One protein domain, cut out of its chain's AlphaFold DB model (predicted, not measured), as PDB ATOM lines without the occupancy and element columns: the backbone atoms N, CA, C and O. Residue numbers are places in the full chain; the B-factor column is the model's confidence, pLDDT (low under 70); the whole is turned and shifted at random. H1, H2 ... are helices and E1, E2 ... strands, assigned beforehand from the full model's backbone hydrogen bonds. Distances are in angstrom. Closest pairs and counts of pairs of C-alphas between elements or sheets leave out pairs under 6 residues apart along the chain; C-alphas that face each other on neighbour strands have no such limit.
ATOM      1  N   ILE A 211       9.748 115.525 147.402       93.50
ATOM      2  CA  ILE A 211      10.803 114.532 147.204       93.50
ATOM      3  C   ILE A 211      10.557 113.365 148.159       93.50
ATOM      4  O   ILE A 211      10.542 113.547 149.375       93.50
ATOM      5  N   GLY A 212      10.348 112.167 147.619       93.50
ATOM      6  CA  GLY A 212      10.261 110.946 148.408       93.50
ATOM      7  C   GLY A 212      11.657 110.443 148.748       93.50
ATOM      8  O   GLY A 212      12.330 109.898 147.877       93.50
ATOM      9  N   VAL A 213      12.087 110.598 149.998       93.69
ATOM     10  CA  VAL A 213      13.383 110.116 150.493       93.69
ATOM     11  C   VAL A 213      13.176 108.905 151.382       93.69
ATOM     12  O   VAL A 213      12.503 108.986 152.411       93.69
ATOM     13  N   ARG A 214      13.770 107.773 151.005       92.25
ATOM     14  CA  ARG A 214      13.870 106.623 151.900       92.25
ATOM     15  C   ARG A 214      15.117 106.756 152.748       92.25
ATOM     16  O   ARG A 214      16.198 106.964 152.207       92.25
ATOM     17  N   GLN A 215      14.959 106.581 154.053       90.06
ATOM     18  CA  GLN A 215      16.052 106.667 155.017       90.06
ATOM     19  C   GLN A 215      16.135 105.431 155.912       90.06
ATOM     20  O   GLN A 215      15.115 104.825 156.250       90.06
ATOM     21  N   PHE A 216      17.356 105.111 156.331       90.56
ATOM     22  CA  PHE A 216      17.675 104.160 157.388       90.56
ATOM     23  C   PHE A 216      18.569 104.840 158.420       90.56
ATOM     24  O   PHE A 216      19.623 105.361 158.059       90.56
ATOM     25  N   LYS A 217      18.149 104.846 159.686       90.94
ATOM     26  CA  LYS A 217      18.886 105.481 160.780       90.94
ATOM     27  C   LYS A 217      19.704 104.439 161.539       90.94
ATOM     28  O   LYS A 217      19.154 103.437 161.989       90.94
ATOM     29  N   ILE A 218      20.983 104.724 161.734       90.38
ATOM     30  CA  ILE A 218      21.915 103.944 162.547       90.38
ATOM     31  C   ILE A 218      22.306 104.817 163.739       90.38
ATOM     32  O   ILE A 218      22.986 105.828 163.574       90.38
ATOM     33  N   ASP A 219      21.835 104.461 164.933       88.75
ATOM     34  CA  ASP A 219      22.183 105.179 166.160       88.75
ATOM     35  C   ASP A 219      23.662 104.981 166.514       88.75
ATOM     36  O   ASP A 219      24.206 103.883 166.381       88.75
ATOM     37  N   ILE A 220      24.302 106.042 167.006       89.44
ATOM     38  CA  ILE A 220      25.626 105.942 167.621       89.44
ATOM     39  C   ILE A 220      25.408 105.560 169.088       89.44
ATOM     40  O   ILE A 220      24.862 106.348 169.861       89.44
ATOM     41  N   ASP A 221      25.838 104.357 169.485       85.62
ATOM     42  CA  ASP A 221      25.636 103.799 170.839       85.62
ATOM     43  C   ASP A 221      26.588 104.408 171.895       85.62
ATOM     44  O   ASP A 221      27.131 103.737 172.770       85.62
ATOM     45  N   ALA A 222      26.840 105.713 171.778       89.25
ATOM     46  CA  ALA A 222      27.634 106.517 172.692       89.25
ATOM     47  C   ALA A 222      27.300 108.005 172.514       89.25
ATOM     48  O   ALA A 222      27.016 108.481 171.419       89.25
ATOM     49  N   THR A 223      27.369 108.775 173.601       89.81
ATOM     50  CA  THR A 223      27.145 110.227 173.562       89.81
ATOM     51  C   THR A 223      28.474 110.965 173.499       89.81
ATOM     52  O   THR A 223      29.343 110.749 174.346       89.81
ATOM     53  N   LYS A 224      28.609 111.885 172.540       89.62
ATOM     54  CA  LYS A 224      29.772 112.768 172.438       89.62
ATOM     55  C   LYS A 224      29.918 113.593 173.728       89.62
ATOM     56  O   LYS A 224      28.975 114.293 174.105       89.62
ATOM     57  N   PRO A 225      31.056 113.520 174.443       89.38
ATOM     58  CA  PRO A 225      31.239 114.304 175.657       89.38
ATOM     59  C   PRO A 225      31.410 115.791 175.320       89.38
ATOM     60  O   PRO A 225      32.136 116.143 174.392       89.38
ATOM     61  N   THR A 226      30.768 116.664 176.100       88.69
ATOM     62  CA  THR A 226      30.794 118.126 175.901       88.69
ATOM     63  C   THR A 226      31.647 118.874 176.930       88.69
ATOM     64  O   THR A 226      32.108 119.978 176.658       88.69
ATOM     65  N   ASP A 227      31.898 118.280 178.099       88.19
ATOM     66  CA  ASP A 227      32.715 118.874 179.163       88.19
ATOM     67  C   ASP A 227      34.192 118.476 179.012       88.19
ATOM     68  O   ASP A 227      34.618 117.436 179.518       88.19
ATOM     69  N   GLU A 228      34.970 119.305 178.311       88.94
ATOM     70  CA  GLU A 228      36.411 119.093 178.092       88.94
ATOM     71  C   GLU A 228      37.240 119.055 179.391       88.94
ATOM     72  O   GLU A 228      38.357 118.532 179.390       88.94
ATOM     73  N   GLU A 229      36.725 119.595 180.504       87.75
ATOM     74  CA  GLU A 229      37.424 119.602 181.796       87.75
ATOM     75  C   GLU A 229      37.138 118.350 182.641       87.75
ATOM     76  O   GLU A 229      37.790 118.142 183.671       87.75
ATOM     77  N   ALA A 230      36.198 117.496 182.222       87.81
ATOM     78  CA  ALA A 230      35.861 116.279 182.943       87.81
ATOM     79  C   ALA A 230      37.032 115.279 182.951       87.81
ATOM     80  O   ALA A 230      37.617 114.954 181.917       87.81
ATOM     81  N   ASP A 231      37.321 114.702 184.124       90.00
ATOM     82  CA  ASP A 231      38.392 113.705 184.303       90.00
ATOM     83  C   ASP A 231      38.224 112.463 183.393       90.00
ATOM     84  O   ASP A 231      39.198 111.749 183.140       90.00
ATOM     85  N   ASP A 232      37.005 112.187 182.912       91.44
ATOM     86  CA  ASP A 232      36.667 111.072 182.020       91.44
ATOM     87  C   ASP A 232      36.403 111.477 180.557       91.44
ATOM     88  O   ASP A 232      36.050 110.609 179.754       91.44
ATOM     89  N   TYR A 233      36.626 112.748 180.192       92.06
ATOM     90  CA  TYR A 233      36.366 113.282 178.850       92.06
ATOM     91  C   TYR A 233      37.022 112.440 177.754       92.06
ATOM     92  O   TYR A 233      36.344 111.978 176.841       92.06
ATOM     93  N   GLN A 234      38.330 112.181 177.871       94.44
ATOM     94  CA  GLN A 234      39.064 111.442 176.840       94.44
ATOM     95  C   GLN A 234      38.546 110.009 176.683       94.44
ATOM     96  O   GLN A 234      38.414 109.539 175.563       94.44
ATOM     97  N   THR A 235      38.214 109.331 177.787       94.62
ATOM     98  CA  THR A 235      37.674 107.965 177.743       94.62
ATOM     99  C   THR A 235      36.331 107.932 177.018       94.62
ATOM    100  O   THR A 235      36.150 107.123 176.118       94.62
ATOM    101  N   LYS A 236      35.410 108.845 177.355       93.19
ATOM    102  CA  LYS A 236      34.104 108.948 176.684       93.19
ATOM    103  C   LYS A 236      34.228 109.360 175.222       93.19
ATOM    104  O   LYS A 236      33.435 108.931 174.395       93.19
ATOM    105  N   LEU A 237      35.204 110.209 174.903       94.38
ATOM    106  CA  LEU A 237      35.464 110.632 173.532       94.38
ATOM    107  C   LEU A 237      35.996 109.461 172.700       94.38
ATOM    108  O   LEU A 237      35.594 109.303 171.552       94.38
ATOM    109  N   ASP A 238      36.866 108.633 173.276       95.56
ATOM    110  CA  ASP A 238      37.362 107.417 172.633       95.56
ATOM    111  C   ASP A 238      36.219 106.403 172.415       95.56
ATOM    112  O   ASP A 238      36.084 105.898 171.304       95.56
ATOM    113  N   GLU A 239      35.351 106.182 173.416       94.06
ATOM    114  CA  GLU A 239      34.140 105.343 173.301       94.06
ATOM    115  C   GLU A 239      33.186 105.858 172.207       94.06
ATOM    116  O   GLU A 239      32.714 105.084 171.375       94.06
ATOM    117  N   TYR A 240      32.946 107.173 172.161       94.62
ATOM    118  CA  TYR A 240      32.146 107.804 171.111       94.62
ATOM    119  C   TYR A 240      32.752 107.606 169.722       94.62
ATOM    120  O   TYR A 240      32.044 107.221 168.798       94.62
ATOM    121  N   ASN A 241      34.055 107.844 169.563       95.88
ATOM    122  CA  ASN A 241      34.724 107.696 168.273       95.88
ATOM    123  C   ASN A 241      34.735 106.238 167.785       95.88
ATOM    124  O   ASN A 241      34.664 106.010 166.579       95.88
ATOM    125  N   GLU A 242      34.826 105.264 168.696       96.06
ATOM    126  CA  GLU A 242      34.707 103.837 168.376       96.06
ATOM    127  C   GLU A 242      33.290 103.507 167.886       96.06
ATOM    128  O   GLU A 242      33.143 103.026 166.763       96.06
ATOM    129  N   ALA A 243      32.251 103.881 168.643       92.56
ATOM    130  CA  ALA A 243      30.855 103.678 168.245       92.56
ATOM    131  C   ALA A 243      30.504 104.396 166.926       92.56
ATOM    132  O   ALA A 243      29.809 103.846 166.071       92.56
ATOM    133  N   TYR A 244      31.018 105.612 166.729       95.00
ATOM    134  CA  TYR A 244      30.867 106.375 165.490       95.00
ATOM    135  C   TYR A 244      31.494 105.644 164.301       95.00
ATOM    136  O   TYR A 244      30.878 105.522 163.243       95.00
ATOM    137  N   ALA A 245      32.726 105.151 164.460       96.12
ATOM    138  CA  ALA A 245      33.430 104.439 163.401       96.12
ATOM    139  C   ALA A 245      32.718 103.135 163.020       96.12
ATOM    140  O   ALA A 245      32.597 102.851 161.828       96.12
ATOM    141  N   GLU A 246      32.208 102.386 164.003       93.50
ATOM    142  CA  GLU A 246      31.416 101.173 163.774       93.50
ATOM    143  C   GLU A 246      30.113 101.477 163.021       93.50
ATOM    144  O   GLU A 246      29.813 100.832 162.013       93.50
ATOM    145  N   ALA A 247      29.370 102.502 163.452       92.25
ATOM    146  CA  ALA A 247      28.154 102.940 162.773       92.25
ATOM    147  C   ALA A 247      28.437 103.386 161.326       92.25
ATOM    148  O   ALA A 247      27.687 103.044 160.408       92.25
ATOM    149  N   LEU A 248      29.541 104.108 161.099       95.94
ATOM    150  CA  LEU A 248      29.924 104.599 159.775       95.94
ATOM    151  C   LEU A 248      30.370 103.465 158.849       95.94
ATOM    152  O   LEU A 248      30.068 103.487 157.658       95.94
ATOM    153  N   GLU A 249      31.105 102.483 159.371       96.75
ATOM    154  CA  GLU A 249      31.491 101.291 158.614       96.75
ATOM    155  C   GLU A 249      30.255 100.491 158.194       96.75
ATOM    156  O   GLU A 249      30.144 100.111 157.029       96.75
ATOM    157  N   TYR A 250      29.284 100.330 159.095       93.44
ATOM    158  CA  TYR A 250      28.024  99.664 158.780       93.44
ATOM    159  C   TYR A 250      27.200 100.420 157.728       93.44
ATOM    160  O   TYR A 250      26.712  99.820 156.770       93.44
ATOM    161  N   ALA A 251      27.100 101.747 157.843       95.12
ATOM    162  CA  ALA A 251      26.440 102.584 156.841       95.12
ATOM    163  C   ALA A 251      27.085 102.437 155.450       95.12
ATOM    164  O   ALA A 251      26.381 102.313 154.446       95.12
ATOM    165  N   LYS A 252      28.425 102.396 155.394       97.38
ATOM    166  CA  LYS A 252      29.190 102.163 154.159       97.38
ATOM    167  C   LYS A 252      28.948 100.777 153.583       97.38
ATOM    168  O   LYS A 252      28.740 100.670 152.382       97.38
ATOM    169  N   GLU A 253      28.912  99.736 154.415       95.56
ATOM    170  CA  GLU A 253      28.586  98.378 153.964       95.56
ATOM    171  C   GLU A 253      27.210  98.331 153.285       95.56
ATOM    172  O   GLU A 253      27.078  97.746 152.206       95.56
ATOM    173  N   ILE A 254      26.203  98.974 153.885       94.25
ATOM    174  CA  ILE A 254      24.850  99.065 153.322       94.25
ATOM    175  C   ILE A 254      24.888  99.790 151.972       94.25
ATOM    176  O   ILE A 254      24.426  99.235 150.970       94.25
ATOM    177  N   ALA A 255      25.455 101.000 151.934       95.81
ATOM    178  CA  ALA A 255      25.516 101.815 150.724       95.81
ATOM    179  C   ALA A 255      26.258 101.095 149.585       95.81
ATOM    180  O   ALA A 255      25.703 100.923 148.504       95.81
ATOM    181  N   ASP A 256      27.462 100.578 149.842       96.38
ATOM    182  CA  ASP A 256      28.276  99.867 148.848       96.38
ATOM    183  C   ASP A 256      27.583  98.593 148.337       96.38
ATOM    184  O   ASP A 256      27.660  98.253 147.151       96.38
ATOM    185  N   THR A 257      26.893  97.863 149.218       94.31
ATOM    186  CA  THR A 257      26.184  96.636 148.836       94.31
ATOM    187  C   THR A 257      25.054  96.949 147.863       94.31
ATOM    188  O   THR A 257      25.023  96.380 146.770       94.31
ATOM    189  N   TYR A 258      24.162  97.874 148.212       94.38
ATOM    190  CA  TYR A 258      23.012  98.189 147.365       94.38
ATOM    191  C   TYR A 258      23.392  98.979 146.109       94.38
ATOM    192  O   TYR A 258      22.879  98.659 145.038       94.38
ATOM    193  N   ASN A 259      24.339  99.920 146.190       94.06
ATOM    194  CA  ASN A 259      24.808 100.679 145.021       94.06
ATOM    195  C   ASN A 259      25.572  99.789 144.026       94.06
ATOM    196  O   ASN A 259      25.623 100.083 142.838       94.06
ATOM    197  N   SER A 260      26.128  98.652 144.470       92.44
ATOM    198  CA  SER A 260      26.700  97.635 143.570       92.44
ATOM    199  C   SER A 260      25.678  96.621 143.031       92.44
ATOM    200  O   SER A 260      26.073  95.593 142.473       92.44
ATOM    201  N   GLY A 261      24.376  96.876 143.214       88.94
ATOM    202  CA  GLY A 261      23.283  96.027 142.735       88.94
ATOM    203  C   GLY A 261      23.093  94.731 143.528       88.94
ATOM    204  O   GLY A 261      22.435  93.802 143.053       88.94
ATOM    205  N   LYS A 262      23.687  94.622 144.722       92.38
ATOM    206  CA  LYS A 262      23.546  93.451 145.598       92.38
ATOM    207  C   LYS A 262      22.476  93.688 146.660       92.38
ATOM    208  O   LYS A 262      22.011  94.800 146.886       92.38
ATOM    209  N   THR A 263      22.096  92.610 147.328       92.88
ATOM    210  CA  THR A 263      21.087  92.581 148.388       92.88
ATOM    211  C   THR A 263      21.728  92.252 149.732       92.88
ATOM    212  O   THR A 263      22.771  91.596 149.795       92.88
ATOM    213  N   MET A 264      21.087  92.679 150.822       91.12
ATOM    214  CA  MET A 264      21.492  92.288 152.175       91.12
ATOM    215  C   MET A 264      20.556  91.233 152.763       91.12
ATOM    216  O   MET A 264      19.484  90.926 152.240       91.12
ATOM    217  N   SER A 265      20.993  90.651 153.873       90.44
ATOM    218  CA  SER A 265      20.199  89.752 154.704       90.44
ATOM    219  C   SER A 265      20.111  90.318 156.118       90.44
ATOM    220  O   SER A 265      21.063  90.939 156.591       90.44
ATOM    221  N   THR A 266      18.996  90.072 156.797       86.88
ATOM    222  CA  THR A 266      18.857  90.301 158.238       86.88
ATOM    223  C   THR A 266      19.141  89.016 159.003       86.88
ATOM    224  O   THR A 266      19.095  87.908 158.455       86.88
ATOM    225  N   TYR A 267      19.447  89.149 160.289       86.62
ATOM    226  CA  TYR A 267      19.863  88.035 161.137       86.62
ATOM    227  C   TYR A 267      19.028  87.988 162.408       86.62
ATOM    228  O   TYR A 267      18.658  89.023 162.960       86.62
ATOM    229  N   LYS A 268      18.758  86.776 162.894       86.00
ATOM    230  CA  LYS A 268      17.944  86.571 164.092       86.00
ATOM    231  C   LYS A 268      18.637  87.140 165.317       86.00
ATOM    232  O   LYS A 268      19.832  86.911 165.505       86.00
ATOM    233  N   LYS A 269      17.864  87.827 166.155       82.50
ATOM    234  CA  LYS A 269      18.281  88.305 167.472       82.50
ATOM    235  C   LYS A 269      17.508  87.558 168.561       82.50
ATOM    236  O   LYS A 269      16.333  87.241 168.371       82.50
ATOM    237  N   ASP A 270      18.176  87.260 169.668       83.62
ATOM    238  CA  ASP A 270      17.573  86.668 170.859       83.62
ATOM    239  C   ASP A 270      16.746  87.698 171.659       83.62
ATOM    240  O   ASP A 270      16.640  88.867 171.283       83.62
ATOM    241  N   GLU A 271      16.125  87.266 172.766       80.56
ATOM    242  CA  GLU A 271      15.297  88.137 173.625       80.56
ATOM    243  C   GLU A 271      16.082  89.308 174.251       80.56
ATOM    244  O   GLU A 271      15.466  90.288 174.670       80.56
ATOM    245  N   ASP A 272      17.415  89.220 174.294       75.25
ATOM    246  CA  ASP A 272      18.318  90.249 174.816       75.25
ATOM    247  C   ASP A 272      18.903  91.135 173.691       75.25
ATOM    248  O   ASP A 272      19.719  92.017 173.960       75.25
ATOM    249  N   GLY A 273      18.491  90.923 172.433       69.50
ATOM    250  CA  GLY A 273      18.913  91.706 171.269       69.50
ATOM    251  C   GLY A 273      20.223  91.251 170.615       69.50
ATOM    252  O   GLY A 273      20.681  91.897 169.672       69.50
ATOM    253  N   ASN A 274      20.824  90.141 171.057       78.31
ATOM    254  CA  ASN A 274      22.077  89.624 170.501       78.31
ATOM    255  C   ASN A 274      21.825  88.677 169.328       78.31
ATOM    256  O   ASN A 274      20.848  87.937 169.323       78.31
ATOM    257  N   TYR A 275      22.730  88.633 168.347       82.38
ATOM    258  CA  TYR A 275      22.581  87.727 167.205       82.38
ATOM    259  C   TYR A 275      22.638  86.245 167.607       82.38
ATOM    260  O   TYR A 275      23.598  85.797 168.238       82.38
ATOM    261  N   GLU A 276      21.656  85.464 167.154       89.25
ATOM    262  CA  GLU A 276      21.683  84.008 167.279       89.25
ATOM    263  C   GLU A 276      22.737  83.410 166.337       89.25
ATOM    264  O   GLU A 276      22.835  83.792 165.165       89.25
ATOM    265  N   LEU A 277      23.509  82.441 166.837       91.00
ATOM    266  CA  LEU A 277      24.572  81.767 166.088       91.00
ATOM    267  C   LEU A 277      24.224  80.294 165.823       91.00
ATOM    268  O   LEU A 277      23.640  79.621 166.677       91.00
ATOM    269  N   ASP A 278      24.598  79.785 164.649       89.12
ATOM    270  CA  ASP A 278      24.490  78.372 164.284       89.12
ATOM    271  C   ASP A 278      25.562  77.499 164.978       89.12
ATOM    272  O   ASP A 278      26.403  77.982 165.740       89.12
ATOM    273  N   GLU A 279      25.533  76.183 164.730       89.88
ATOM    274  CA  GLU A 279      26.487  75.227 165.324       89.88
ATOM    275  C   GLU A 279      27.954  75.501 164.933       89.88
ATOM    276  O   GLU A 279      28.864  75.059 165.640       89.88
ATOM    277  N   ASP A 280      28.179  76.240 163.844       89.12
ATOM    278  CA  ASP A 280      29.492  76.618 163.320       89.12
ATOM    279  C   ASP A 280      29.925  78.031 163.776       89.12
ATOM    280  O   ASP A 280      31.054  78.448 163.506       89.12
ATOM    281  N   GLY A 281      29.070  78.746 164.517       86.12
ATOM    282  CA  GLY A 281      29.323  80.089 165.040       86.12
ATOM    283  C   GLY A 281      28.964  81.233 164.086       86.12
ATOM    284  O   GLY A 281      29.357  82.369 164.348       86.12
ATOM    285  N   ASN A 282      28.234  80.969 162.998       87.94
ATOM    286  CA  ASN A 282      27.775  82.001 162.062       87.94
ATOM    287  C   ASN A 282      26.405  82.548 162.473       87.94
ATOM    288  O   ASN A 282      25.582  81.817 163.016       87.94
ATOM    289  N   ARG A 283      26.127  83.820 162.164       88.88
ATOM    290  CA  ARG A 283      24.814  84.432 162.419       88.88
ATOM    291  C   ARG A 283      23.718  83.699 161.644       88.88
ATOM    292  O   ARG A 283      23.844  83.479 160.438       88.88
ATOM    293  N   ILE A 284      22.626  83.356 162.322       87.94
ATOM    294  CA  ILE A 284      21.476  82.712 161.690       87.94
ATOM    295  C   ILE A 284      20.709  83.762 160.889       87.94
ATOM    296  O   ILE A 284      20.170  84.713 161.452       87.94
ATOM    297  N   VAL A 285      20.641  83.569 159.573       89.44
ATOM    298  CA  VAL A 285      19.861  84.423 158.671       89.44
ATOM    299  C   VAL A 285      18.378  84.348 159.036       89.44
ATOM    300  O   VAL A 285      17.821  83.256 159.191       89.44
ATOM    301  N   ASP A 286      17.746  85.511 159.168       88.12
ATOM    302  CA  ASP A 286      16.304  85.633 159.368       88.12
ATOM    303  C   ASP A 286      15.583  85.810 158.030       88.12
ATOM    304  O   ASP A 286      14.734  84.995 157.664       88.12
ATOM    305  N   SER A 287      16.001  86.813 157.254       88.31
ATOM    306  CA  SER A 287      15.520  87.065 155.895       88.31
ATOM    307  C   SER A 287      16.690  87.370 154.963       88.31
ATOM    308  O   SER A 287      17.619  88.072 155.348       88.31
ATOM    309  N   ALA A 288      16.653  86.832 153.746       90.75
ATOM    310  CA  ALA A 288      17.722  86.965 152.756       90.75
ATOM    311  C   ALA A 288      17.245  87.699 151.502       90.75
ATOM    312  O   ALA A 288      16.041  87.782 151.260       90.75
ATOM    313  N   ASP A 289      18.205  88.161 150.700       91.00
ATOM    314  CA  ASP A 289      17.983  88.804 149.403       91.00
ATOM    315  C   ASP A 289      16.998  89.981 149.462       91.00
ATOM    316  O   ASP A 289      16.124  90.137 148.608       91.00
ATOM    317  N   LEU A 290      17.124  90.802 150.504       90.19
ATOM    318  CA  LEU A 290      16.222  91.915 150.745       90.19
ATOM    319  C   LEU A 290      16.557  93.085 149.826       90.19
ATOM    320  O   LEU A 290      17.724  93.433 149.642       90.19
ATOM    321  N   SER A 291      15.510  93.711 149.287       90.44
ATOM    322  CA  SER A 291      15.614  95.062 148.746       90.44
ATOM    323  C   SER A 291      15.953  96.037 149.877       90.44
ATOM    324  O   SER A 291      15.671  95.750 151.041       90.44
ATOM    325  N   PHE A 292      16.497  97.214 149.556       90.44
ATOM    326  CA  PHE A 292      16.740  98.230 150.584       90.44
ATOM    327  C   PHE A 292      15.451  98.590 151.345       90.44
ATOM    328  O   PHE A 292      15.472  98.716 152.563       90.44
ATOM    329  N   GLU A 293      14.306  98.661 150.660       89.00
ATOM    330  CA  GLU A 293      13.005  98.882 151.300       89.00
ATOM    331  C   GLU A 293      12.650  97.791 152.320       89.00
ATOM    332  O   GLU A 293      12.287  98.109 153.455       89.00
ATOM    333  N   ASP A 294      12.759  96.520 151.933       88.75
ATOM    334  CA  ASP A 294      12.429  95.405 152.822       88.75
ATOM    335  C   ASP A 294      13.435  95.281 153.968       88.75
ATOM    336  O   ASP A 294      13.069  94.922 155.084       88.75
ATOM    337  N   TYR A 295      14.700  95.602 153.705       89.25
ATOM    338  CA  TYR A 295      15.750  95.626 154.707       89.25
ATOM    339  C   TYR A 295      15.496  96.697 155.765       89.25
ATOM    340  O   TYR A 295      15.478  96.369 156.948       89.25
ATOM    341  N   VAL A 296      15.203  97.936 155.347       87.50
ATOM    342  CA  VAL A 296      14.800  99.014 156.259       87.50
ATOM    343  C   VAL A 296      13.607  98.564 157.083       87.50
ATOM    344  O   VAL A 296      13.660  98.579 158.301       87.50
ATOM    345  N   LYS A 297      12.553  98.062 156.438       83.62
ATOM    346  CA  LYS A 297      11.354  97.604 157.142       83.62
ATOM    347  C   LYS A 297      11.624  96.493 158.166       83.62
ATOM    348  O   LYS A 297      10.930  96.434 159.174       83.62
ATOM    349  N   ASN A 298      12.573  95.601 157.893       80.94
ATOM    350  CA  ASN A 298      12.893  94.490 158.783       80.94
ATOM    351  C   ASN A 298      13.812  94.897 159.944       80.94
ATOM    352  O   ASN A 298      13.687  94.331 161.026       80.94
ATOM    353  N   GLU A 299      14.739  95.833 159.729       79.69
ATOM    354  CA  GLU A 299      15.661  96.313 160.770       79.69
ATOM    355  C   GLU A 299      15.082  97.482 161.587       79.69
ATOM    356  O   GLU A 299      15.513  97.715 162.715       79.69
ATOM    357  N   SER A 300      14.092  98.205 161.060       72.31
ATOM    358  CA  SER A 300      13.391  99.261 161.790       72.31
ATOM    359  C   SER A 300      12.413  98.671 162.811       72.31
ATOM    360  O   SER A 300      11.512  97.908 162.474       72.31
ATOM    361  N   ASP A 301      12.541  99.077 164.075       59.12
ATOM    362  CA  ASP A 301      11.548  98.768 165.106       59.12
ATOM    363  C   ASP A 301      10.271  99.606 164.864       59.12
ATOM    364  O   ASP A 301      10.287 100.840 164.956       59.12
ATOM    365  N   ASP A 302       9.154  98.927 164.562       42.94
ATOM    366  CA  ASP A 302       7.813  99.495 164.309       42.94
ATOM    367  C   ASP A 302       7.315 100.437 165.435       42.94
ATOM    368  O   ASP A 302       6.342 101.179 165.255       42.94
ATOM    369  N   SER A 303       7.947 100.430 166.614       41.50
ATOM    370  CA  SER A 303       7.577 101.289 167.743       41.50
ATOM    371  C   SER A 303       7.997 102.763 167.611       41.50
ATOM    372  O   SER A 303       7.484 103.588 168.372       41.50
ATOM    373  N   ASN A 304       8.843 103.132 166.634       40.41
ATOM    374  CA  ASN A 304       9.391 104.493 166.498       40.41
ATOM    375  C   ASN A 304       9.188 105.129 165.098       40.41
ATOM    376  O   ASN A 304      10.085 105.743 164.521       40.41
ATOM    377  N   SER A 305       7.959 105.020 164.573       38.38
ATOM    378  CA  SER A 305       7.503 105.421 163.216       38.38
ATOM    379  C   SER A 305       7.696 106.889 162.767       38.38
ATOM    380  O   SER A 305       7.124 107.293 161.760       38.38
ATOM    381  N   SER A 306       8.484 107.699 163.477       44.84
ATOM    382  CA  SER A 306       8.854 109.055 163.039       44.84
ATOM    383  C   SER A 306      10.346 109.236 162.741       44.84
ATOM    384  O   SER A 306      10.702 110.272 162.191       44.84
ATOM    385  N   SER A 307      11.220 108.263 163.059       48.44
ATOM    386  CA  SER A 307      12.679 108.477 162.959       48.44
ATOM    387  C   SER A 307      13.561 107.266 162.616       48.44
ATOM    388  O   SER A 307      14.764 107.454 162.471       48.44
ATOM    389  N   THR A 308      13.040 106.041 162.459       53.34
ATOM    390  CA  THR A 308      13.911 104.844 162.322       53.34
ATOM    391  C   THR A 308      13.825 104.071 161.006       53.34
ATOM    392  O   THR A 308      14.629 103.166 160.797       53.34
ATOM    393  N   GLY A 309      12.944 104.442 160.075       56.19
ATOM    394  CA  GLY A 309      12.992 103.933 158.701       56.19
ATOM    395  C   GLY A 309      11.688 104.111 157.941       56.19
ATOM    396  O   GLY A 309      10.605 103.864 158.469       56.19
ATOM    397  N   GLY A 310      11.775 104.577 156.697       70.75
ATOM    398  CA  GLY A 310      10.593 104.796 155.870       70.75
ATOM    399  C   GLY A 310      10.815 105.787 154.739       70.75
ATOM    400  O   GLY A 310      11.880 106.391 154.628       70.75
ATOM    401  N   LEU A 311       9.791 105.910 153.897       84.12
ATOM    402  CA  LEU A 311       9.715 106.906 152.836       84.12
ATOM    403  C   LEU A 311       9.100 108.189 153.403       84.12
ATOM    404  O   LEU A 311       7.944 108.187 153.834       84.12
ATOM    405  N   SER A 312       9.876 109.263 153.403       86.75
ATOM    406  CA  SER A 312       9.466 110.599 153.828       86.75
ATOM    407  C   SER A 312       9.238 111.482 152.610       86.75
ATOM    408  O   SER A 312      10.067 111.528 151.710       86.75
ATOM    409  N   GLU A 313       8.117 112.194 152.588       89.12
ATOM    410  CA  GLU A 313       7.803 113.202 151.573       89.12
ATOM    411  C   GLU A 313       8.293 114.573 152.051       89.12
ATOM    412  O   GLU A 313       7.721 115.131 152.985       89.12
ATOM    413  N   ILE A 314       9.358 115.094 151.442       87.75
ATOM    414  CA  ILE A 314      10.075 116.291 151.904       87.75
ATOM    415  C   ILE A 314       9.899 117.453 150.922       87.75
ATOM    416  O   ILE A 314       9.990 117.262 149.708       87.75
ATOM    417  N   ASN A 315       9.663 118.650 151.469       86.75
ATOM    418  CA  ASN A 315       9.688 119.954 150.791       86.75
ATOM    419  C   ASN A 315       9.942 121.083 151.822       86.75
ATOM    420  O   ASN A 315      10.136 120.793 153.005       86.75
ATOM    421  N   ASN A 316       9.914 122.362 151.426       84.81
ATOM    422  CA  ASN A 316      10.152 123.479 152.362       84.81
ATOM    423  C   ASN A 316       9.120 123.585 153.499       84.81
ATOM    424  O   ASN A 316       9.449 124.102 154.570       84.81
ATOM    425  N   LEU A 317       7.893 123.103 153.284       80.19
ATOM    426  CA  LEU A 317       6.805 123.132 154.268       80.19
ATOM    427  C   LEU A 317       6.783 121.890 155.175       80.19
ATOM    428  O   LEU A 317       6.201 121.931 156.257       80.19
ATOM    429  N   ASN A 318       7.407 120.793 154.746       84.06
ATOM    430  CA  ASN A 318       7.484 119.523 155.460       84.06
ATOM    431  C   ASN A 318       8.934 119.025 155.487       84.06
ATOM    432  O   ASN A 318       9.304 118.069 154.803       84.06
ATOM    433  N   LYS A 319       9.761 119.727 156.260       85.31
ATOM    434  CA  LYS A 319      11.182 119.415 156.422       85.31
ATOM    435  C   LYS A 319      11.383 118.158 157.267       85.31
ATOM    436  O   LYS A 319      10.569 117.832 158.133       85.31
ATOM    437  N   SER A 320      12.497 117.473 157.030       86.50
ATOM    438  CA  SER A 320      12.979 116.445 157.951       86.50
ATOM    439  C   SER A 320      13.378 117.089 159.282       86.50
ATOM    440  O   SER A 320      13.759 118.255 159.319       86.50
ATOM    441  N   SER A 321      13.351 116.324 160.377       82.19
ATOM    442  CA  SER A 321      13.951 116.757 161.649       82.19
ATOM    443  C   SER A 321      15.485 116.794 161.609       82.19
ATOM    444  O   SER A 321      16.107 117.129 162.611       82.19
ATOM    445  N   VAL A 322      16.083 116.358 160.499       87.44
ATOM    446  CA  VAL A 322      17.519 116.399 160.219       87.44
ATOM    447  C   VAL A 322      17.713 117.306 159.009       87.44
ATOM    448  O   VAL A 322      17.278 116.956 157.906       87.44
ATOM    449  N   ASP A 323      18.323 118.470 159.215       88.69
ATOM    450  CA  ASP A 323      18.457 119.510 158.190       88.69
ATOM    451  C   ASP A 323      19.230 119.003 156.969       88.69
ATOM    452  O   ASP A 323      18.804 119.220 155.840       88.69
ATOM    453  N   GLU A 324      20.269 118.195 157.173       92.88
ATOM    454  CA  GLU A 324      21.080 117.629 156.095       92.88
ATOM    455  C   GLU A 324      20.273 116.693 155.176       92.88
ATOM    456  O   GLU A 324      20.552 116.597 153.981       92.88
ATOM    457  N   ILE A 325      19.240 116.019 155.703       92.12
ATOM    458  CA  ILE A 325      18.323 115.198 154.892       92.12
ATOM    459  C   ILE A 325      17.393 116.095 154.076       92.12
ATOM    460  O   ILE A 325      17.068 115.768 152.934       92.12
ATOM    461  N   THR A 326      16.976 117.230 154.643       91.44
ATOM    462  CA  THR A 326      16.207 118.244 153.913       91.44
ATOM    463  C   THR A 326      17.047 118.829 152.779       91.44
ATOM    464  O   THR A 326      16.584 118.847 151.641       91.44
ATOM    465  N   ASP A 327      18.296 119.210 153.044       93.00
ATOM    466  CA  ASP A 327      19.221 119.735 152.034       93.00
ATOM    467  C   ASP A 327      19.502 118.710 150.930       93.00
ATOM    468  O   ASP A 327      19.442 119.033 149.739       93.00
ATOM    469  N   TYR A 328      19.736 117.448 151.309       94.38
ATOM    470  CA  TYR A 328      19.855 116.342 150.363       94.38
ATOM    471  C   TYR A 328      18.612 116.241 149.475       94.38
ATOM    472  O   TYR A 328      18.741 116.245 148.250       94.38
ATOM    473  N   ALA A 329      17.416 116.207 150.067       94.06
ATOM    474  CA  ALA A 329      16.160 116.094 149.336       94.06
ATOM    475  C   ALA A 329      15.974 117.253 148.345       94.06
ATOM    476  O   ALA A 329      15.740 117.016 147.161       94.06
ATOM    477  N   LEU A 330      16.136 118.496 148.803       93.12
ATOM    478  CA  LEU A 330      15.950 119.704 147.991       93.12
ATOM    479  C   LEU A 330      17.011 119.865 146.891       93.12
ATOM    480  O   LEU A 330      16.798 120.588 145.918       93.12
ATOM    481  N   SER A 331      18.134 119.151 146.990       93.38
ATOM    482  CA  SER A 331      19.118 119.081 145.909       93.38
ATOM    483  C   SER A 331      18.699 118.163 144.750       93.38
ATOM    484  O   SER A 331      19.345 118.192 143.704       93.38
ATOM    485  N   MET A 332      17.632 117.366 144.895       93.94
ATOM    486  CA  MET A 332      17.210 116.377 143.899       93.94
ATOM    487  C   MET A 332      16.266 116.958 142.849       93.94
ATOM    488  O   MET A 332      15.298 117.660 143.148       93.94
ATOM    489  N   VAL A 333      16.514 116.606 141.590       92.00
ATOM    490  CA  VAL A 333      15.707 117.000 140.432       92.00
ATOM    491  C   VAL A 333      15.537 115.830 139.468       92.00
ATOM    492  O   VAL A 333      16.317 114.881 139.468       92.00
ATOM    493  N   TRP A 334      14.517 115.901 138.615       90.06
ATOM    494  CA  TRP A 334      14.473 115.042 137.436       90.06
ATOM    495  C   TRP A 334      15.586 115.439 136.462       90.06
ATOM    496  O   TRP A 334      15.823 116.629 136.246       90.06
ATOM    497  N   ASN A 335      16.212 114.453 135.820       88.31
ATOM    498  CA  ASN A 335      16.999 114.689 134.614       88.31
ATOM    499  C   ASN A 335      16.106 115.191 133.450       88.31
ATOM    500  O   ASN A 335      14.874 115.190 133.543       88.31
ATOM    501  N   GLU A 336      16.713 115.636 132.343       84.75
ATOM    502  CA  GLU A 336      15.992 116.318 131.249       84.75
ATOM    503  C   GLU A 336      14.819 115.510 130.664       84.75
ATOM    504  O   GLU A 336      13.770 116.076 130.347       84.75
ATOM    505  N   ASP A 337      14.978 114.191 130.529       85.75
ATOM    506  CA  ASP A 337      13.963 113.292 129.971       85.75
ATOM    507  C   ASP A 337      13.034 112.667 131.028       85.75
ATOM    508  O   ASP A 337      12.082 111.966 130.671       85.75
ATOM    509  N   ARG A 338      13.253 112.987 132.313       85.19
ATOM    510  CA  ARG A 338      12.479 112.529 133.477       85.19
ATOM    511  C   ARG A 338      12.442 111.018 133.660       85.19
ATOM    512  O   ARG A 338      11.421 110.456 134.059       85.19
ATOM    513  N   THR A 339      13.552 110.366 133.367       85.69
ATOM    514  CA  THR A 339      13.737 108.934 133.613       85.69
ATOM    515  C   THR A 339      14.470 108.662 134.925       85.69
ATOM    516  O   THR A 339      14.251 107.616 135.528       85.69
ATOM    517  N   LYS A 340      15.275 109.618 135.411       89.88
ATOM    518  CA  LYS A 340      16.115 109.470 136.605       89.88
ATOM    519  C   LYS A 340      16.052 110.684 137.518       89.88
ATOM    520  O   LYS A 340      15.908 111.821 137.061       89.88
ATOM    521  N   ILE A 341      16.229 110.429 138.808       92.50
ATOM    522  CA  ILE A 341      16.475 111.463 139.807       92.50
ATOM    523  C   ILE A 341      17.984 111.699 139.898       92.50
ATOM    524  O   ILE A 341      18.760 110.752 139.993       92.50
ATOM    525  N   VAL A 342      18.401 112.960 139.855       91.75
ATOM    526  CA  VAL A 342      19.808 113.383 139.903       91.75
ATOM    527  C   VAL A 342      19.969 114.594 140.816       91.75
ATOM    528  O   VAL A 342      18.999 115.301 141.101       91.75
ATOM    529  N   LYS A 343      21.200 114.882 141.247       90.31
ATOM    530  CA  LYS A 343      21.494 116.140 141.944       90.31
ATOM    531  C   LYS A 343      21.445 117.318 140.974       90.31
ATOM    532  O   LYS A 343      21.941 117.228 139.852       90.31
ATOM    533  N   LYS A 344      20.916 118.453 141.430       84.38
ATOM    534  CA  LYS A 344      20.794 119.702 140.663       84.38
ATOM    535  C   LYS A 344      22.119 120.119 140.024       84.38
ATOM    536  O   LYS A 344      22.147 120.422 138.837       84.38
ATOM    537  N   ASP A 345      23.221 120.016 140.758       77.81
ATOM    538  CA  ASP A 345      24.548 120.417 140.273       77.81
ATOM    539  C   ASP A 345      25.165 119.423 139.270       77.81
ATOM    540  O   ASP A 345      26.119 119.759 138.575       77.81
ATOM    541  N   GLN A 346      24.620 118.207 139.147       64.44
ATOM    542  CA  GLN A 346      25.054 117.224 138.145       64.44
ATOM    543  C   GLN A 346      24.375 117.430 136.782       64.44
ATOM    544  O   GLN A 346      24.787 116.818 135.797       64.44
ATOM    545  N   THR A 347      23.362 118.301 136.694       57.12
ATOM    546  CA  THR A 347      22.631 118.539 135.439       57.12
ATOM    547  C   THR A 347      23.423 119.333 134.393       57.12
ATOM    548  O   THR A 347      23.056 119.284 133.221       57.12
ATOM    549  N   GLU A 348      24.523 120.008 134.759       47.81
ATOM    550  CA  GLU A 348      25.312 120.819 133.812       47.81
ATOM    551  C   GLU A 348      26.471 120.068 133.117       47.81
ATOM    552  O   GLU A 348      26.863 120.490 132.031       47.81
ATOM    553  N   VAL A 370      14.811 104.431 138.687       83.06
ATOM    554  CA  VAL A 370      14.460 105.848 138.904       83.06
ATOM    555  C   VAL A 370      15.129 106.418 140.166       83.06
ATOM    556  O   VAL A 370      15.326 107.628 140.275       83.06
ATOM    557  N   MET A 371      15.445 105.548 141.129       89.81
ATOM    558  CA  MET A 371      15.968 105.915 142.447       89.81
ATOM    559  C   MET A 371      17.443 106.308 142.365       89.81
ATOM    560  O   MET A 371      18.189 105.699 141.600       89.81
ATOM    561  N   THR A 372      17.869 107.255 143.199       93.50
ATOM    562  CA  THR A 372      19.291 107.592 143.336       93.50
ATOM    563  C   THR A 372      20.063 106.469 144.022       93.50
ATOM    564  O   THR A 372      19.491 105.650 144.754       93.50
ATOM    565  N   ASP A 373      21.385 106.507 143.872       93.75
ATOM    566  CA  ASP A 373      22.291 105.779 144.754       93.75
ATOM    567  C   ASP A 373      22.051 106.168 146.221       93.75
ATOM    568  O   ASP A 373      21.581 107.270 146.537       93.75
ATOM    569  N   LEU A 374      22.364 105.235 147.121       95.19
ATOM    570  CA  LEU A 374      22.381 105.488 148.552       95.19
ATOM    571  C   LEU A 374      23.549 106.403 148.908       95.19
ATOM    572  O   LEU A 374      24.695 106.141 148.537       95.19
ATOM    573  N   GLU A 375      23.252 107.422 149.703       96.06
ATOM    574  CA  GLU A 375      24.215 108.347 150.281       96.06
ATOM    575  C   GLU A 375      24.213 108.269 151.804       96.06
ATOM    576  O   GLU A 375      23.241 107.835 152.426       96.06
ATOM    577  N   ILE A 376      25.326 108.690 152.401       97.00
ATOM    578  CA  ILE A 376      25.527 108.690 153.847       97.00
ATOM    579  C   ILE A 376      25.477 110.129 154.346       97.00
ATOM    580  O   ILE A 376      26.217 110.983 153.860       97.00
ATOM    581  N   ILE A 377      24.625 110.370 155.336       95.88
ATOM    582  CA  ILE A 377      24.516 111.636 156.057       95.88
ATOM    583  C   ILE A 377      24.920 111.386 157.508       95.88
ATOM    584  O   ILE A 377      24.351 110.531 158.187       95.88
ATOM    585  N   GLU A 378      25.926 112.117 157.976       95.06
ATOM    586  CA  GLU A 378      26.529 111.953 159.300       95.06
ATOM    587  C   GLU A 378      26.040 113.067 160.233       95.06
ATOM    588  O   GLU A 378      26.150 114.244 159.896       95.06
ATOM    589  N   THR A 379      25.528 112.712 161.413       90.44
ATOM    590  CA  THR A 379      25.214 113.667 162.486       90.44
ATOM    591  C   THR A 379      25.947 113.284 163.767       90.44
ATOM    592  O   THR A 379      26.576 112.229 163.859       90.44
ATOM    593  N   GLU A 380      25.873 114.126 164.800       88.12
ATOM    594  CA  GLU A 380      26.536 113.820 166.072       88.12
ATOM    595  C   GLU A 380      25.935 112.610 166.804       88.12
ATOM    596  O   GLU A 380      26.624 111.999 167.621       88.12
ATOM    597  N   THR A 381      24.672 112.269 166.530       88.44
ATOM    598  CA  THR A 381      23.913 111.244 167.274       88.44
ATOM    599  C   THR A 381      23.550 110.017 166.445       88.44
ATOM    600  O   THR A 381      23.251 108.967 167.015       88.44
ATOM    601  N   ALA A 382      23.576 110.119 165.117       91.50
ATOM    602  CA  ALA A 382      23.245 109.017 164.228       91.50
ATOM    603  C   ALA A 382      23.893 109.181 162.849       91.50
ATOM    604  O   ALA A 382      24.286 110.272 162.440       91.50
ATOM    605  N   ILE A 383      23.938 108.080 162.110       94.31
ATOM    606  CA  ILE A 383      24.320 108.046 160.702       94.31
ATOM    607  C   ILE A 383      23.120 107.562 159.899       94.31
ATOM    608  O   ILE A 383      22.470 106.580 160.258       94.31
ATOM    609  N   TYR A 384      22.811 108.262 158.817       93.62
ATOM    610  CA  TYR A 384      21.670 107.977 157.962       93.62
ATOM    611  C   TYR A 384      22.147 107.470 156.611       93.62
ATOM    612  O   TYR A 384      23.039 108.057 156.004       93.62
ATOM    613  N   VAL A 385      21.514 106.406 156.124       95.00
ATOM    614  CA  VAL A 385      21.643 105.955 154.738       95.00
ATOM    615  C   VAL A 385      20.373 106.360 154.002       95.00
ATOM    616  O   VAL A 385      19.280 105.936 154.388       95.00
ATOM    617  N   VAL A 386      20.499 107.201 152.976       94.94
ATOM    618  CA  VAL A 386      19.361 107.836 152.297       94.94
ATOM    619  C   VAL A 386      19.404 107.637 150.788       94.94
ATOM    620  O   VAL A 386      20.478 107.598 150.203       94.94
ATOM    621  N   ARG A 387      18.237 107.559 150.145       94.69
ATOM    622  CA  ARG A 387      18.093 107.733 148.689       94.69
ATOM    623  C   ARG A 387      16.791 108.433 148.340       94.69
ATOM    624  O   ARG A 387      15.785 108.239 149.029       94.69
ATOM    625  N   ALA A 388      16.777 109.177 147.244       95.12
ATOM    626  CA  ALA A 388      15.541 109.662 146.651       95.12
ATOM    627  C   ALA A 388      14.913 108.574 145.766       95.12
ATOM    628  O   ALA A 388      15.583 107.945 144.949       95.12
ATOM    629  N   GLU A 389      13.613 108.345 145.937       93.38
ATOM    630  CA  GLU A 389      12.848 107.318 145.217       93.38
ATOM    631  C   GLU A 389      11.753 107.904 144.326       93.38
ATOM    632  O   GLU A 389      11.283 107.236 143.404       93.38
ATOM    633  N   SER A 390      11.323 109.138 144.591       91.94
ATOM    634  CA  SER A 390      10.303 109.806 143.791       91.94
ATOM    635  C   SER A 390      10.433 111.324 143.842       91.94
ATOM    636  O   SER A 390      10.872 111.903 144.833       91.94
ATOM    637  N   ILE A 391       9.996 111.970 142.763       92.00
ATOM    638  CA  ILE A 391       9.763 113.411 142.719       92.00
ATOM    639  C   ILE A 391       8.361 113.638 142.170       92.00
ATOM    640  O   ILE A 391       8.071 113.309 141.014       92.00
ATOM    641  N   THR A 392       7.504 114.235 142.994       90.62
ATOM    642  CA  THR A 392       6.233 114.804 142.541       90.62
ATOM    643  C   THR A 392       6.451 116.285 142.275       90.62
ATOM    644  O   THR A 392       6.726 117.064 143.180       90.62
ATOM    645  N   ASP A 393       6.349 116.657 141.010       89.25
ATOM    646  CA  ASP A 393       6.513 117.996 140.464       89.25
ATOM    647  C   ASP A 393       5.168 118.462 139.875       89.25
ATOM    648  O   ASP A 393       4.237 117.675 139.685       89.25
TER     649      ASP A 393
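Overview. This is residues 211 to 348 and 370 to 393 of the 457 residues of an uncharacterized protein of Clostridiales bacterium (UniProt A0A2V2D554). A strongly twisted sheet of four strands has helices on both faces: the later part of long H1, residues 243 to 259, and short H2 pack on one face, short H3 on the other. The hairpin E2-E3 lies on the far side of H2 from this sheet, and the small hairpin E5-E6 sits by the end of the sheet where E1 begins and E8 ends. The 162 printed residues include three named helices and eight named strands, in the order E1 H1 E2 E3 H2 E4 H3 E5 E6 E7 E8; the large sheet runs E4 E1 E8 E7, all antiparallel, and the class is mixed. The whole is only just compact, close to loose, with a radius of gyration of the C-alphas of 18.1 A and spans of 54 by 49 by 29 A.

Along the chain. E1, residues 211 to 219, begins with C-alpha 211 at (10.803, 114.532, 147.204) and is 24.0 A long. H1, residues 233 to 259, runs 37.9 A from C-alpha 233 at (36.366, 113.282, 178.850). E2 is residues 264 to 267, E3 285 to 290, H2 292 to 299, E4 309 to 314, with 14.4 A, and H3 323 to 330. E5 is residues 332 to 334, E6 341 to 343 and E7 375 to 378. E8, residues 382 to 392, spans 28.2 A, bends by 59 degrees at residue 389 and ends with C-alpha 392 at (6.233, 114.804, 142.541).

Arrangement. In the large sheet, N 214 of E1 is 2.9 A from O 387 of E8, N 312 of E4 2.8 A from O 213 of E1, and N 377 of E7 2.9 A from O 384 of E8, each within hydrogen-bond range. H1 is on this sheet at a height of 7.4 A, over E8 and along the strands, 6 degrees from E8 on the local plane; the closest C-alphas, of Ala 251 and Val 385, are 6.2 A apart. H2 is on the same face at a height of 8.3 A, over E4 and only just over E1, with 3 of its C-alphas falling on E1; the C-alphas of Val 296 and Gly 309, the closest of H2 and E4, are 5.8 A apart. H1 and H2 are close but not clearly touching, with C-alphas 258 and 292 at 7.0 A. H3 is on the opposite face; its closest C-alpha to E1 is Ala 329, 6.0 A from that of Ile 211. In the hairpin E2-E3, N 266 and O 287 are 2.8 A apart; the closest C-alphas of E2 and H2, of Thr 266 and Tyr 295, are 7.1 A apart. In the hairpin E5-E6, N 333 and O 342 are 2.8 A apart, and the closest C-alphas of E6 and E8, of Ile 341 and Ala 388, are 7.1 A apart. In H1, H2 and H3 every O i to N i+4 pair is within hydrogen-bond range.

Size, cuts and confidence. The C-alphas farthest apart, of Asp 231 and Asp 337, are 59.6 A apart. Residues 349 to 369 are not printed, and C-alphas 348 and 370 stand 19.2 A apart across this cut. The links E1 to H1 and E2 to E3 are long, with 13 and 17 residues. Confidence is under 70 at residue 273, residues 301 to 309 and residues 346 to 348.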